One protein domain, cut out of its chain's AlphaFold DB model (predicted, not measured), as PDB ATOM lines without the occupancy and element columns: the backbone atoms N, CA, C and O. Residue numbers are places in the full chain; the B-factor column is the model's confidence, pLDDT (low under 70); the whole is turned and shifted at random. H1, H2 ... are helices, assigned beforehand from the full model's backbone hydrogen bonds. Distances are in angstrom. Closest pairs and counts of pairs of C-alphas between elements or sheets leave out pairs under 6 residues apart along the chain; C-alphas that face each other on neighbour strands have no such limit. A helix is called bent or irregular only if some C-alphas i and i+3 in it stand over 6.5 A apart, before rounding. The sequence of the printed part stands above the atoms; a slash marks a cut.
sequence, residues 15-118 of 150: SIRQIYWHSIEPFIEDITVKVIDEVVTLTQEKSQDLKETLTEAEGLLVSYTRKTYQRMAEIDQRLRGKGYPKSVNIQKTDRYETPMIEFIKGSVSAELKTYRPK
ATOM      1  N   SER A  15      90.869  -1.604  87.670       87.94
ATOM      2  CA  SER A  15      90.921  -0.387  86.848       87.94
ATOM      3  C   SER A  15      91.478  -0.622  85.445       87.94
ATOM      4  O   SER A  15      90.970  -0.041  84.492       87.94
ATOM      5  N   ILE A  16      92.461  -1.514  85.284       88.81
ATOM      6  CA  ILE A  16      93.052  -1.844  83.975       88.81
ATOM      7  C   ILE A  16      91.979  -2.412  83.049       88.81
ATOM      8  O   ILE A  16      91.850  -2.007  81.894       88.81
ATOM      9  N   ARG A  17      91.164  -3.324  83.585       91.88
ATOM     10  CA  ARG A  17      90.042  -3.903  82.850       91.88
ATOM     11  C   ARG A  17      88.999  -2.843  82.503       91.88
ATOM     12  O   ARG A  17      88.467  -2.866  81.401       91.88
ATOM     13  N   GLN A  18      88.705  -1.916  83.412       91.31
ATOM     14  CA  GLN A  18      87.757  -0.833  83.140       91.31
ATOM     15  C   GLN A  18      88.253   0.087  82.016       91.31
ATOM     16  O   GLN A  18      87.503   0.349  81.080       91.31
ATOM     17  N   ILE A  19      89.518   0.514  82.064       92.31
ATOM     18  CA  ILE A  19      90.139   1.344  81.019       92.31
ATOM     19  C   ILE A  19      90.076   0.634  79.668       92.31
ATOM     20  O   ILE A  19      89.692   1.244  78.677       92.31
ATOM     21  N   TYR A  20      90.394  -0.661  79.634       94.44
ATOM     22  CA  TYR A  20      90.323  -1.464  78.418       94.44
ATOM     23  C   TYR A  20      88.940  -1.421  77.755       94.44
ATOM     24  O   TYR A  20      88.848  -1.291  76.541       94.44
ATOM     25  N   TRP A  21      87.859  -1.509  78.532       95.44
ATOM     26  CA  TRP A  21      86.511  -1.490  77.962       95.44
ATOM     27  C   TRP A  21      86.092  -0.115  77.425       95.44
ATOM     28  O   TRP A  21      85.343  -0.070  76.455       95.44
ATOM     29  N   HIS A  22      86.616   0.973  77.993       94.44
ATOM     30  CA  HIS A  22      86.329   2.344  77.551       94.44
ATOM     31  C   HIS A  22      87.326   2.883  76.517       94.44
ATOM     32  O   HIS A  22      87.098   3.933  75.924       94.44
ATOM     33  N   SER A  23      88.434   2.183  76.255       93.50
ATOM     34  CA  SER A  23      89.490   2.706  75.383       93.50
ATOM     35  C   SER A  23      89.068   2.846  73.922       93.50
ATOM     36  O   SER A  23      89.737   3.547  73.173       93.50
ATOM     37  N   ILE A  24      88.013   2.145  73.496       94.75
ATOM     38  CA  ILE A  24      87.572   2.123  72.098       94.75
ATOM     39  C   ILE A  24      86.536   3.204  71.767       94.75
ATOM     40  O   ILE A  24      86.435   3.600  70.609       94.75
ATOM     41  N   GLU A  25      85.788   3.683  72.764       95.81
ATOM     42  CA  GLU A  25      84.667   4.617  72.582       95.81
ATOM     43  C   GLU A  25      85.089   5.880  71.802       95.81
ATOM     44  O   GLU A  25      84.472   6.146  70.768       95.81
ATOM     45  N   PRO A  26      86.203   6.571  72.139       96.06
ATOM     46  CA  PRO A  26      86.609   7.780  71.415       96.06
ATOM     47  C   PRO A  26      86.928   7.534  69.934       96.06
ATOM     48  O   PRO A  26      86.751   8.415  69.098       96.06
ATOM     49  N   PHE A  27      87.397   6.331  69.588       94.69
ATOM     50  CA  PHE A  27      87.696   5.972  68.200       94.69
ATOM     51  C   PHE A  27      86.422   5.709  67.399       94.69
ATOM     52  O   PHE A  27      86.363   6.054  66.221       94.69
ATOM     53  N   ILE A  28      85.410   5.101  68.029       95.19
ATOM     54  CA  ILE A  28      84.097   4.883  67.412       95.19
ATOM     55  C   ILE A  28      83.398   6.228  67.189       95.19
ATOM     56  O   ILE A  28      82.809   6.444  66.129       95.19
ATOM     57  N   GLU A  29      83.488   7.149  68.146       96.75
ATOM     58  CA  GLU A  29      82.935   8.496  67.999       96.75
ATOM     59  C   GLU A  29      83.605   9.255  66.843       96.75
ATOM     60  O   GLU A  29      82.922   9.726  65.932       96.75
ATOM     61  N   ASP A  30      84.938   9.294  66.826       95.31
ATOM     62  CA  ASP A  30      85.720   9.978  65.792       95.31
ATOM     63  C   ASP A  30      85.459   9.414  64.386       95.31
ATOM     64  O   ASP A  30      85.192  10.173  63.450       95.31
ATOM     65  N   ILE A  31      85.469   8.083  64.219       95.69
ATOM     66  CA  ILE A  31      85.202   7.475  62.908       95.69
ATOM     67  C   ILE A  31      83.760   7.711  62.456       95.69
ATOM     68  O   ILE A  31      83.529   7.906  61.266       95.69
ATOM     69  N   THR A  32      82.798   7.741  63.380       96.56
ATOM     70  CA  THR A  32      81.392   8.015  63.056       96.56
ATOM     71  C   THR A  32      81.240   9.414  62.478       96.56
ATOM     72  O   THR A  32      80.657   9.566  61.406       96.56
ATOM     73  N   VAL A  33      81.809  10.425  63.143       94.50
ATOM     74  CA  VAL A  33      81.755  11.817  62.669       94.50
ATOM     75  C   VAL A  33      82.413  11.944  61.296       94.50
ATOM     76  O   VAL A  33      81.811  12.501  60.380       94.50
ATOM     77  N   LYS A  34      83.608  11.369  61.121       94.19
ATOM     78  CA  LYS A  34      84.343  11.413  59.846       94.19
ATOM     79  C   LYS A  34      83.599  10.732  58.704       94.19
ATOM     80  O   LYS A  34      83.549  11.267  57.605       94.19
ATOM     81  N   VAL A  35      83.024   9.555  58.950       96.31
ATOM     82  CA  VAL A  35      82.282   8.812  57.922       96.31
ATOM     83  C   VAL A  35      81.019   9.562  57.514       96.31
ATOM     84  O   VAL A  35      80.720   9.615  56.325       96.31
ATOM     85  N   ILE A  36      80.289  10.152  58.464       95.31
ATOM     86  CA  ILE A  36      79.093  10.945  58.154       95.31
ATOM     87  C   ILE A  36      79.461  12.155  57.285       95.31
ATOM     88  O   ILE A  36      78.829  12.356  56.249       95.31
ATOM     89  N   ASP A  37      80.497  12.910  57.658       93.12
ATOM     90  CA  ASP A  37      80.962  14.084  56.902       93.12
ATOM     91  C   ASP A  37      81.414  13.717  55.475       93.12
ATOM     92  O   ASP A  37      81.020  14.353  54.492       93.12
ATOM     93  N   GLU A  38      82.158  12.617  55.340       94.31
ATOM     94  CA  GLU A  38      82.597  12.094  54.045       94.31
ATOM     95  C   GLU A  38      81.407  11.655  53.178       94.31
ATOM     96  O   GLU A  38      81.336  11.988  51.995       94.31
ATOM     97  N   VAL A  39      80.427  10.949  53.755       94.50
ATOM     98  CA  VAL A  39      79.214  10.540  53.030       94.50
ATOM     99  C   VAL A  39      78.430  11.761  52.556       94.50
ATOM    100  O   VAL A  39      78.013  11.806  51.395       94.50
ATOM    101  N   VAL A  40      78.245  12.771  53.407       91.44
ATOM    102  CA  VAL A  40      77.557  14.015  53.029       91.44
ATOM    103  C   VAL A  40      78.288  14.718  51.888       91.44
ATOM    104  O   VAL A  40      77.654  15.155  50.923       91.44
ATOM    105  N   THR A  41      79.614  14.789  51.956       89.38
ATOM    106  CA  THR A  41      80.439  15.418  50.920       89.38
ATOM    107  C   THR A  41      80.333  14.666  49.593       89.38
ATOM    108  O   THR A  41      79.939  15.246  48.576       89.38
ATOM    109  N   LEU A  42      80.576  13.355  49.598       89.25
ATOM    110  CA  LEU A  42      80.572  12.534  48.387       89.25
ATOM    111  C   LEU A  42      79.192  12.445  47.732       89.25
ATOM    112  O   LEU A  42      79.095  12.446  46.502       89.25
ATOM    113  N   THR A  43      78.116  12.383  48.518       90.38
ATOM    114  CA  THR A  43      76.756  12.355  47.961       90.38
ATOM    115  C   THR A  43      76.381  13.678  47.300       90.38
ATOM    116  O   THR A  43      75.749  13.660  46.242       90.38
ATOM    117  N   GLN A  44      76.829  14.818  47.843       85.19
ATOM    118  CA  GLN A  44      76.668  16.122  47.194       85.19
ATOM    119  C   GLN A  44      77.446  16.206  45.878       85.19
ATOM    120  O   GLN A  44      76.901  16.676  44.879       85.19
ATOM    121  N   GLU A  45      78.696  15.742  45.860       86.62
ATOM    122  CA  GLU A  45      79.547  15.756  44.664       86.62
ATOM    123  C   GLU A  45      79.000  14.857  43.553       86.62
ATOM    124  O   GLU A  45      78.998  15.232  42.379       86.62
ATOM    125  N   LYS A  46      78.504  13.673  43.919       87.12
ATOM    126  CA  LYS A  46      78.046  12.649  42.971       87.12
ATOM    127  C   LYS A  46      76.547  12.702  42.684       87.12
ATOM    128  O   LYS A  46      76.055  11.872  41.925       87.12
ATOM    129  N   SER A  47      75.823  13.665  43.263       84.50
ATOM    130  CA  SER A  47      74.359  13.781  43.156       84.50
ATOM    131  C   SER A  47      73.622  12.483  43.532       84.50
ATOM    132  O   SER A  47      72.641  12.110  42.888       84.50
ATOM    133  N   GLN A  48      74.118  11.781  44.552       87.56
ATOM    134  CA  GLN A  48      73.508  10.554  45.074       87.56
ATOM    135  C   GLN A  48      72.454  10.874  46.137       87.56
ATOM    136  O   GLN A  48      72.451  11.959  46.724       87.56
ATOM    137  N   ASP A  49      71.564   9.917  46.408       89.81
ATOM    138  CA  ASP A  49      70.608  10.052  47.502       89.81
ATOM    139  C   ASP A  49      71.333   9.956  48.853       89.81
ATOM    140  O   ASP A  49      71.908   8.924  49.220       89.81
ATOM    141  N   LEU A  50      71.325  11.069  49.594       90.81
ATOM    142  CA  LEU A  50      71.983  11.147  50.894       90.81
ATOM    143  C   LEU A  50      71.369  10.170  51.896       90.81
ATOM    144  O   LEU A  50      72.093   9.575  52.690       90.81
ATOM    145  N   LYS A  51      70.042  10.018  51.886       93.56
ATOM    146  CA  LYS A  51      69.342   9.206  52.877       93.56
ATOM    147  C   LYS A  51      69.699   7.737  52.718       93.56
ATOM    148  O   LYS A  51      70.009   7.090  53.719       93.56
ATOM    149  N   GLU A  52      69.677   7.223  51.496       93.81
ATOM    150  CA  GLU A  52      70.088   5.855  51.189       93.81
ATOM    151  C   GLU A  52      71.547   5.624  51.595       93.81
ATOM    152  O   GLU A  52      71.835   4.692  52.348       93.81
ATOM    153  N   THR A  53      72.445   6.531  51.205       95.31
ATOM    154  CA  THR A  53      73.886   6.374  51.462       95.31
ATOM    155  C   THR A  53      74.228   6.470  52.954       95.31
ATOM    156  O   THR A  53      74.995   5.656  53.469       95.31
ATOM    157  N   LEU A  54      73.628   7.413  53.693       95.38
ATOM    158  CA  LEU A  54      73.813   7.514  55.145       95.38
ATOM    159  C   LEU A  54      73.213   6.319  55.889       95.38
ATOM    160  O   LEU A  54      73.790   5.879  56.878       95.38
ATOM    161  N   THR A  55      72.088   5.773  55.420       96.12
ATOM    162  CA  THR A  55      71.490   4.570  56.024       96.12
ATOM    163  C   THR A  55      72.411   3.357  55.853       96.12
ATOM    164  O   THR A  55      72.566   2.558  56.778       96.12
ATOM    165  N   GLU A  56      73.066   3.224  54.697       96.62
ATOM    166  CA  GLU A  56      74.074   2.182  54.480       96.62
ATOM    167  C   GLU A  56      75.293   2.379  55.394       96.62
ATOM    168  O   GLU A  56      75.716   1.440  56.079       96.62
ATOM    169  N   ALA A  57      75.815   3.607  55.468       97.25
ATOM    170  CA  ALA A  57      76.927   3.948  56.351       97.25
ATOM    171  C   ALA A  57      76.597   3.669  57.830       97.25
ATOM    172  O   ALA A  57      77.421   3.085  58.535       97.25
ATOM    173  N   GLU A  58      75.379   3.996  58.284       98.25
ATOM    174  CA  GLU A  58      74.875   3.654  59.621       98.25
ATOM    175  C   GLU A  58      74.966   2.144  59.870       98.25
ATOM    176  O   GLU A  58      75.538   1.701  60.871       98.25
ATOM    177  N   GLY A  59      74.435   1.338  58.945       98.06
ATOM    178  CA  GLY A  59      74.435  -0.118  59.058       98.06
ATOM    179  C   GLY A  59      75.846  -0.702  59.154       98.06
ATOM    180  O   GLY A  59      76.100  -1.593  59.977       98.06
ATOM    181  N   LEU A  60      76.782  -0.173  58.361       98.12
ATOM    182  CA  LEU A  60      78.189  -0.568  58.402       98.12
ATOM    183  C   LEU A  60      78.844  -0.182  59.733       98.12
ATOM    184  O   LEU A  60      79.433  -1.052  60.380       98.12
ATOM    185  N   LEU A  61      78.702   1.067  60.179       98.19
ATOM    186  CA  LEU A  61      79.252   1.554  61.451       98.19
ATOM    187  C   LEU A  61      78.728   0.745  62.645       98.19
ATOM    188  O   LEU A  61      79.510   0.319  63.502       98.19
ATOM    189  N   VAL A  62      77.424   0.454  62.671       98.50
ATOM    190  CA  VAL A  62      76.816  -0.407  63.693       98.50
ATOM    191  C   VAL A  62      77.435  -1.803  63.644       98.50
ATOM    192  O   VAL A  62      77.872  -2.312  64.674       98.50
ATOM    193  N   SER A  63      77.529  -2.419  62.463       98.12
ATOM    194  CA  SER A  63      78.121  -3.754  62.288       98.12
ATOM    195  C   SER A  63      79.578  -3.820  62.763       98.12
ATOM    196  O   SER A  63      79.955  -4.755  63.480       98.12
ATOM    197  N   TYR A  64      80.393  -2.818  62.429       97.19
ATOM    198  CA  TYR A  64      81.778  -2.718  62.894       97.19
ATOM    199  C   TYR A  64      81.870  -2.538  64.406       97.19
ATOM    200  O   TYR A  64      82.684  -3.204  65.049       97.19
ATOM    201  N   THR A  65      81.001  -1.715  64.987       97.94
ATOM    202  CA  THR A  65      80.926  -1.508  66.438       97.94
ATOM    203  C   THR A  65      80.627  -2.818  67.167       97.94
ATOM    204  O   THR A  65      81.365  -3.194  68.080       97.94
ATOM    205  N   ARG A  66      79.630  -3.588  66.698       98.19
ATOM    206  CA  ARG A  66      79.302  -4.912  67.265       98.19
ATOM    207  C   ARG A  66      80.496  -5.860  67.241       98.19
ATOM    208  O   ARG A  66      80.866  -6.444  68.259       98.19
ATOM    209  N   LYS A  67      81.127  -5.994  66.070       97.81
ATOM    210  CA  LYS A  67      82.286  -6.877  65.874       97.81
ATOM    211  C   LYS A  67      83.459  -6.477  66.762       97.81
ATOM    212  O   LYS A  67      84.144  -7.346  67.297       97.81
ATOM    213  N   THR A  68      83.671  -5.177  66.937       97.56
ATOM    214  CA  THR A  68      84.746  -4.642  67.775       97.56
ATOM    215  C   THR A  68      84.531  -5.018  69.236       97.56
ATOM    216  O   THR A  68      85.416  -5.623  69.839       97.56
ATOM    217  N   TYR A  69      83.338  -4.781  69.786       98.00
ATOM    218  CA  TYR A  69      83.043  -5.158  71.169       98.00
ATOM    219  C   TYR A  69      83.041  -6.670  71.395       98.00
ATOM    220  O   TYR A  69      83.559  -7.138  72.412       98.00
ATOM    221  N   GLN A  70      82.541  -7.453  70.438       97.75
ATOM    222  CA  GLN A  70      82.635  -8.911  70.496       97.75
ATOM    223  C   GLN A  70      84.099  -9.362  70.556       97.75
ATOM    224  O   GLN A  70      84.473 -10.177  71.403       97.75
ATOM    225  N   ARG A  71      84.957  -8.785  69.709       97.25
ATOM    226  CA  ARG A  71      86.389  -9.081  69.724       97.25
ATOM    227  C   ARG A  71      87.039  -8.670  71.041       97.25
ATOM    228  O   ARG A  71      87.879  -9.403  71.567       97.25
ATOM    229  N   MET A  72      86.627  -7.537  71.605       96.69
ATOM    230  CA  MET A  72      87.110  -7.100  72.907       96.69
ATOM    231  C   MET A  72      86.717  -8.067  74.026       96.69
ATOM    232  O   MET A  72      87.542  -8.342  74.901       96.69
ATOM    233  N   ALA A  73      85.508  -8.630  73.975       96.75
ATOM    234  CA  ALA A  73      85.035  -9.632  74.924       96.75
ATOM    235  C   ALA A  73      85.858 -10.927  74.869       96.75
ATOM    236  O   ALA A  73      86.189 -11.501  75.910       96.75
ATOM    237  N   GLU A  74      86.233 -11.372  73.668       94.88
ATOM    238  CA  GLU A  74      87.102 -12.537  73.477       94.88
ATOM    239  C   GLU A  74      88.507 -12.311  74.049       94.88
ATOM    240  O   GLU A  74      89.085 -13.207  74.670       94.88
ATOM    241  N   ILE A  75      89.070 -11.118  73.841       93.31
ATOM    242  CA  ILE A  75      90.384 -10.745  74.377       93.31
ATOM    243  C   ILE A  75      90.321 -10.663  75.909       93.31
ATOM    244  O   ILE A  75      91.144 -11.287  76.576       93.31
ATOM    245  N   ASP A  76      89.307  -9.999  76.473       93.38
ATOM    246  CA  ASP A  76      89.054  -9.936  77.920       93.38
ATOM    247  C   ASP A  76      88.968 -11.337  78.544       93.38
ATOM    248  O   ASP A  76      89.589 -11.608  79.576       93.38
ATOM    249  N   GLN A  77      88.252 -12.256  77.895       93.75
ATOM    250  CA  GLN A  77      88.139 -13.643  78.338       93.75
ATOM    251  C   GLN A  77      89.497 -14.365  78.333       93.75
ATOM    252  O   GLN A  77      89.827 -15.062  79.294       93.75
ATOM    253  N   ARG A  78      90.304 -14.200  77.278       90.69
ATOM    254  CA  ARG A  78      91.642 -14.815  77.173       90.69
ATOM    255  C   ARG A  78      92.603 -14.289  78.236       90.69
ATOM    256  O   ARG A  78      93.338 -15.087  78.819       90.69
ATOM    257  N   LEU A  79      92.576 -12.980  78.486       90.12
ATOM    258  CA  LEU A  79      93.419 -12.323  79.485       90.12
ATOM    259  C   LEU A  79      93.062 -12.791  80.901       90.12
ATOM    260  O   LEU A  79      93.946 -13.206  81.647       90.12
ATOM    261  N   ARG A  80      91.767 -12.831  81.245       89.88
ATOM    262  CA  ARG A  80      91.309 -13.341  82.553       89.88
ATOM    263  C   ARG A  80      91.548 -14.837  82.726       89.88
ATOM    264  O   ARG A  80      91.886 -15.281  83.818       89.88
ATOM    265  N   GLY A  81      91.415 -15.609  81.650       87.94
ATOM    266  CA  GLY A  81      91.698 -17.042  81.641       87.94
ATOM    267  C   GLY A  81      93.188 -17.395  81.652       87.94
ATOM    268  O   GLY A  81      93.507 -18.579  81.572       87.94
ATOM    269  N   LYS A  82      94.105 -16.412  81.695       84.50
ATOM    270  CA  LYS A  82      95.569 -16.615  81.679       84.50
ATOM    271  C   LYS A  82      96.032 -17.550  80.547       84.50
ATOM    272  O   LYS A  82      96.877 -18.417  80.749       84.50
ATOM    273  N   GLY A  83      95.436 -17.408  79.360       76.75
ATOM    274  CA  GLY A  83      95.696 -18.275  78.200       76.75
ATOM    275  C   GLY A  83      94.715 -19.444  78.022       76.75
ATOM    276  O   GLY A  83      94.688 -20.046  76.951       76.75
ATOM    277  N   TYR A  84      93.840 -19.709  78.997       82.75
ATOM    278  CA  TYR A  84      92.772 -20.714  78.932       82.75
ATOM    279  C   TYR A  84      91.390 -20.038  78.883       82.75
ATOM    280  O   TYR A  84      90.681 -20.010  79.889       82.75
ATOM    281  N   PRO A  85      90.950 -19.489  77.734       77.25
ATOM    282  CA  PRO A  85      89.738 -18.664  77.653       77.25
ATOM    283  C   PRO A  85      88.462 -19.374  78.122       77.25
ATOM    284  O   PRO A  85      87.597 -18.750  78.722       77.25
ATOM    285  N   LYS A  86      88.349 -20.692  77.921       87.12
ATOM    286  CA  LYS A  86      87.171 -21.467  78.350       87.12
ATOM    287  C   LYS A  86      87.052 -21.638  79.872       87.12
ATOM    288  O   LYS A  86      86.034 -22.138  80.330       87.12
ATOM    289  N   SER A  87      88.065 -21.237  80.644       86.56
ATOM    290  CA  SER A  87      88.022 -21.282  82.113       86.56
ATOM    291  C   SER A  87      87.179 -20.160  82.729       86.56
ATOM    292  O   SER A  87      86.846 -20.229  83.909       86.56
ATOM    293  N   VAL A  88      86.816 -19.136  81.947       90.56
ATOM    294  CA  VAL A  88      86.076 -17.967  82.430       90.56
ATOM    295  C   VAL A  88      84.959 -17.597  81.451       90.56
ATOM    296  O   VAL A  88      85.131 -17.680  80.238       90.56
ATOM    297  N   ASN A  89      83.811 -17.147  81.961       92.38
ATOM    298  CA  ASN A  89      82.695 -16.690  81.125       92.38
ATOM    299  C   ASN A  89      83.048 -15.429  80.331       92.38
ATOM    300  O   ASN A  89      83.688 -14.517  80.862       92.38
ATOM    301  N   ILE A  90      82.580 -15.354  79.083       93.56
ATOM    302  CA  ILE A  90      82.712 -14.158  78.246       93.56
ATOM    303  C   ILE A  90      81.923 -12.986  78.844       93.56
ATOM    304  O   ILE A  90      80.836 -13.158  79.399       93.56
ATOM    305  N   GLN A  91      82.492 -11.785  78.764       92.69
ATOM    306  CA  GLN A  91      81.832 -10.564  79.214       92.69
ATOM    307  C   GLN A  91      80.737 -10.169  78.214       92.69
ATOM    308  O   GLN A  91      80.993 -10.113  77.016       92.69
ATOM    309  N   LYS A  92      79.530  -9.860  78.704       95.00
ATOM    310  CA  LYS A  92      78.467  -9.283  77.866       95.00
ATOM    311  C   LYS A  92      78.854  -7.876  77.408       95.00
ATOM    312  O   LYS A  92      79.342  -7.094  78.230       95.00
ATOM    313  N   THR A  93      78.608  -7.579  76.135       96.06
ATOM    314  CA  THR A  93      79.004  -6.328  75.470       96.06
ATOM    315  C   THR A  93      77.951  -5.234  75.555       96.06
ATOM    316  O   THR A  93      78.329  -4.070  75.486       96.06
ATOM    317  N   ASP A  94      76.677  -5.576  75.786       95.62
ATOM    318  CA  ASP A  94      75.524  -4.658  75.735       95.62
ATOM    319  C   ASP A  94      75.773  -3.314  76.442       95.62
ATOM    320  O   ASP A  94      75.519  -2.251  75.889       95.62
ATOM    321  N   ARG A  95      76.363  -3.347  77.644       94.56
ATOM    322  CA  ARG A  95      76.636  -2.140  78.448       94.56
ATOM    323  C   ARG A  95      77.604  -1.130  77.810       94.56
ATOM    324  O   ARG A  95      77.650  -0.002  78.279       94.56
ATOM    325  N   TYR A  96      78.400  -1.545  76.827       94.31
ATOM    326  CA  TYR A  96      79.362  -0.698  76.106       94.31
ATOM    327  C   TYR A  96      78.945  -0.513  74.643       94.31
ATOM    328  O   TYR A  96      79.095   0.557  74.060       94.31
ATOM    329  N   GLU A  97      78.370  -1.560  74.055       96.12
ATOM    330  CA  GLU A  97      77.918  -1.575  72.670       96.12
ATOM    331  C   GLU A  97      76.681  -0.698  72.453       96.12
ATOM    332  O   GLU A  97      76.646   0.080  71.499       96.12
ATOM    333  N   THR A  98      75.672  -0.795  73.323       97.75
ATOM    334  CA  THR A  98      74.394  -0.090  73.140       97.75
ATOM    335  C   THR A  98      74.558   1.433  73.090       97.75
ATOM    336  O   THR A  98      74.073   2.009  72.115       97.75
ATOM    337  N   PRO A  99      75.286   2.090  74.018       97.75
ATOM    338  CA  PRO A  99      75.486   3.540  73.957       97.75
ATOM    339  C   PRO A  99      76.154   4.001  72.656       97.75
ATOM    340  O   PRO A  99      75.765   5.012  72.081       97.75
ATOM    341  N   MET A 100      77.123   3.234  72.145       98.00
ATOM    342  CA  MET A 100      77.811   3.572  70.894       98.00
ATOM    343  C   MET A 100      76.915   3.384  69.667       98.00
ATOM    344  O   MET A 100      76.937   4.198  68.748       98.00
ATOM    345  N   ILE A 101      76.076   2.344  69.650       98.38
ATOM    346  CA  ILE A 101      75.071   2.168  68.591       98.38
ATOM    347  C   ILE A 101      74.054   3.315  68.614       98.38
ATOM    348  O   ILE A 101      73.661   3.807  67.556       98.38
ATOM    349  N   GLU A 102      73.615   3.739  69.798       98.31
ATOM    350  CA  GLU A 102      72.707   4.878  69.955       98.31
ATOM    351  C   GLU A 102      73.355   6.186  69.501       98.31
ATOM    352  O   GLU A 102      72.708   6.962  68.799       98.31
ATOM    353  N   PHE A 103      74.637   6.394  69.809       97.94
ATOM    354  CA  PHE A 103      75.410   7.530  69.315       97.94
ATOM    355  C   PHE A 103      75.465   7.567  67.781       97.94
ATOM    356  O   PHE A 103      75.170   8.605  67.181       97.94
ATOM    357  N   ILE A 104      75.771   6.436  67.134       98.19
ATOM    358  CA  ILE A 104      75.816   6.327  65.664       98.19
ATOM    359  C   ILE A 104      74.462   6.701  65.056       98.19
ATOM    360  O   ILE A 104      74.378   7.584  64.202       98.19
ATOM    361  N   LYS A 105      73.385   6.076  65.541       98.38
ATOM    362  CA  LYS A 105      72.018   6.331  65.061       98.38
ATOM    363  C   LYS A 105      71.577   7.768  65.302       98.38
ATOM    364  O   LYS A 105      70.961   8.389  64.438       98.38
ATOM    365  N   GLY A 106      71.896   8.303  66.479       97.69
ATOM    366  CA  GLY A 106      71.626   9.685  66.845       97.69
ATOM    367  C   GLY A 106      72.292  10.649  65.869       97.69
ATOM    368  O   GLY A 106      71.607  11.509  65.314       97.69
ATOM    369  N   SER A 107      73.578  10.433  65.591       95.94
ATOM    370  CA  SER A 107      74.381  11.253  64.678       95.94
ATOM    371  C   SER A 107      73.831  11.234  63.252       95.94
ATOM    372  O   SER A 107      73.582  12.290  62.674       95.94
ATOM    373  N   VAL A 108      73.524  10.050  62.712       96.38
ATOM    374  CA  VAL A 108      72.920   9.913  61.375       96.38
ATOM    375  C   VAL A 108      71.549  10.591  61.314       96.38
ATOM    376  O   VAL A 108      71.253  11.336  60.379       96.38
ATOM    377  N   SER A 109      70.709  10.391  62.333       95.44
ATOM    378  CA  SER A 109      69.381  11.008  62.376       95.44
ATOM    379  C   SER A 109      69.432  12.538  62.470       95.44
ATOM    380  O   SER A 109      68.550  13.211  61.933       95.44
ATOM    381  N   ALA A 110      70.442  13.092  63.146       93.62
ATOM    382  CA  ALA A 110      70.654  14.530  63.257       93.62
ATOM    383  C   ALA A 110      71.074  15.128  61.909       93.62
ATOM    384  O   ALA A 110      70.527  16.158  61.503       93.62
ATOM    385  N   GLU A 111      71.956  14.437  61.186       92.81
ATOM    386  CA  GLU A 111      72.398  14.854  59.858       92.81
ATOM    387  C   GLU A 111      71.233  14.850  58.861       92.81
ATOM    388  O   GLU A 111      70.951  15.858  58.212       92.81
ATOM    389  N   LEU A 112      70.446  13.770  58.831       92.00
ATOM    390  CA  LEU A 112      69.277  13.658  57.949       92.00
ATOM    391  C   LEU A 112      68.205  14.726  58.211       92.00
ATOM    392  O   LEU A 112      67.516  15.139  57.280       92.00
ATOM    393  N   LYS A 113      68.042  15.176  59.461       91.38
ATOM    394  CA  LYS A 113      67.098  16.253  59.814       91.38
ATOM    395  C   LYS A 113      67.600  17.635  59.407       91.38
ATOM    396  O   LYS A 113      66.789  18.515  59.120       91.38
ATOM    397  N   THR A 114      68.912  17.837  59.440       86.62
ATOM    398  CA  THR A 114      69.538  19.141  59.185       86.62
ATOM    399  C   THR A 114      69.821  19.347  57.700       86.62
ATOM    400  O   THR A 114      69.876  20.489  57.235       86.62
ATOM    401  N   TYR A 115      69.938  18.259  56.938       78.75
ATOM    402  CA  TYR A 115      70.277  18.310  55.528       78.75
ATOM    403  C   TYR A 115      69.282  19.134  54.702       78.75
ATOM    404  O   TYR A 115      68.079  18.868  54.648       78.75
ATOM    405  N   ARG A 116      69.825  20.123  53.988       70.19
ATOM    406  CA  ARG A 116      69.142  20.845  52.915       70.19
ATOM    407  C   ARG A 116      69.953  20.643  51.639       70.19
ATOM    408  O   ARG A 116      71.135  20.992  51.639       70.19
ATOM    409  N   PRO A 117      69.364  20.105  50.559       65.88
ATOM    410  CA  PRO A 117      70.086  19.970  49.303       65.88
ATOM    411  C   PRO A 117      70.521  21.360  48.830       65.88
ATOM    412  O   PRO A 117      69.696  22.276  48.763       65.88
ATOM    413  N   LYS A 118      71.813  21.523  48.512       61.12
ATOM    414  CA  LYS A 118      72.316  22.760  47.896       61.12
ATOM    415  C   LYS A 118      71.504  23.052  46.639       61.12
ATOM    416  O   LYS A 118      71.204  22.154  45.847       61.12
TER     417      LYS A 118
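What this domain is: This is residues 15 to 118 of the 150 residues of an uncharacterized protein of uncultured Gammaproteobacteria bacterium (UniProt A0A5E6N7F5). This is a long, slim rod: three helices, H2, H3 and H4, run up and down its length as a bundle in which each touches the other two. The short helix H1 comes just before H2 and extends that side of the rod, near H3, while a stretch with no named element, residues 81 to 93, turns at the end of H3 and folds back to H4. The printed part has 104 residues with four named helices, in the order H1, H2, H3, H4, and no named strand; its class is all helix. The whole is loose, with a radius of gyration of the C-alphas of 17.1 A, and spans 57 by 21 by 17 A.

How they stand to each other: H1, residues 15 to 22, and H2, residues 25 to 46, meet only through their link. H1 is close to but not clearly touching H3, residues 50 to 80; their closest C-alphas, those of Trp 21 and Met 72, are 7.6 A apart. H1 is also close to but not clearly touching H4, residues 94 to 114, with the C-alphas of Trp 21 and Tyr 96 the closest at 7.4 A. H2 and H3 form a helical hairpin and touch, closest at the C-alphas of Thr 43 and Leu 50, 5.7 A apart; they run opposite ways at a shallow tilt of 22 degrees. H3 and H4 form a second helical hairpin and touch, closest at the C-alphas of Val 62 and Ile 101, 5.8 A apart, opposite ways at a shallow tilt of 15 degrees. H2 and H4 touch and run the same way at a shallow tilt of 28 degrees, with the C-alphas of Thr 32 and Ile 104 the closest at 6.4 A. In H1, H2 and H3 every O i to N i+4 pair is within hydrogen-bond range; in H4 15 of 17 are.

Where its parts are: H1 begins at C-alpha 15, (90.921, -0.387, 86.848), and is 10.7 A long from first to last C-alpha. H2 measures 31.4 A. H3, the longest helix with 31 residues, measures 44.4 A and ends at C-alpha 80, (91.309, -13.341, 82.553). H4 measures 29.6 A and ends at C-alpha 114, (69.538, 19.141, 59.185). H4 is neither bent nor irregular, but only just: C-alphas 96 and 99 are 6.1 A apart.

The domain as a whole: The two C-alphas farthest apart are those of Ser 87 and Lys 118, at 57.9 A. The printed part has no cut. The links from H1 to H2 and from H2 to H3 are tight, and the link from H3 to H4, 13 residues, is long. The mean pLDDT of the printed part is 92.6, and residues 117 to 118 are under 70.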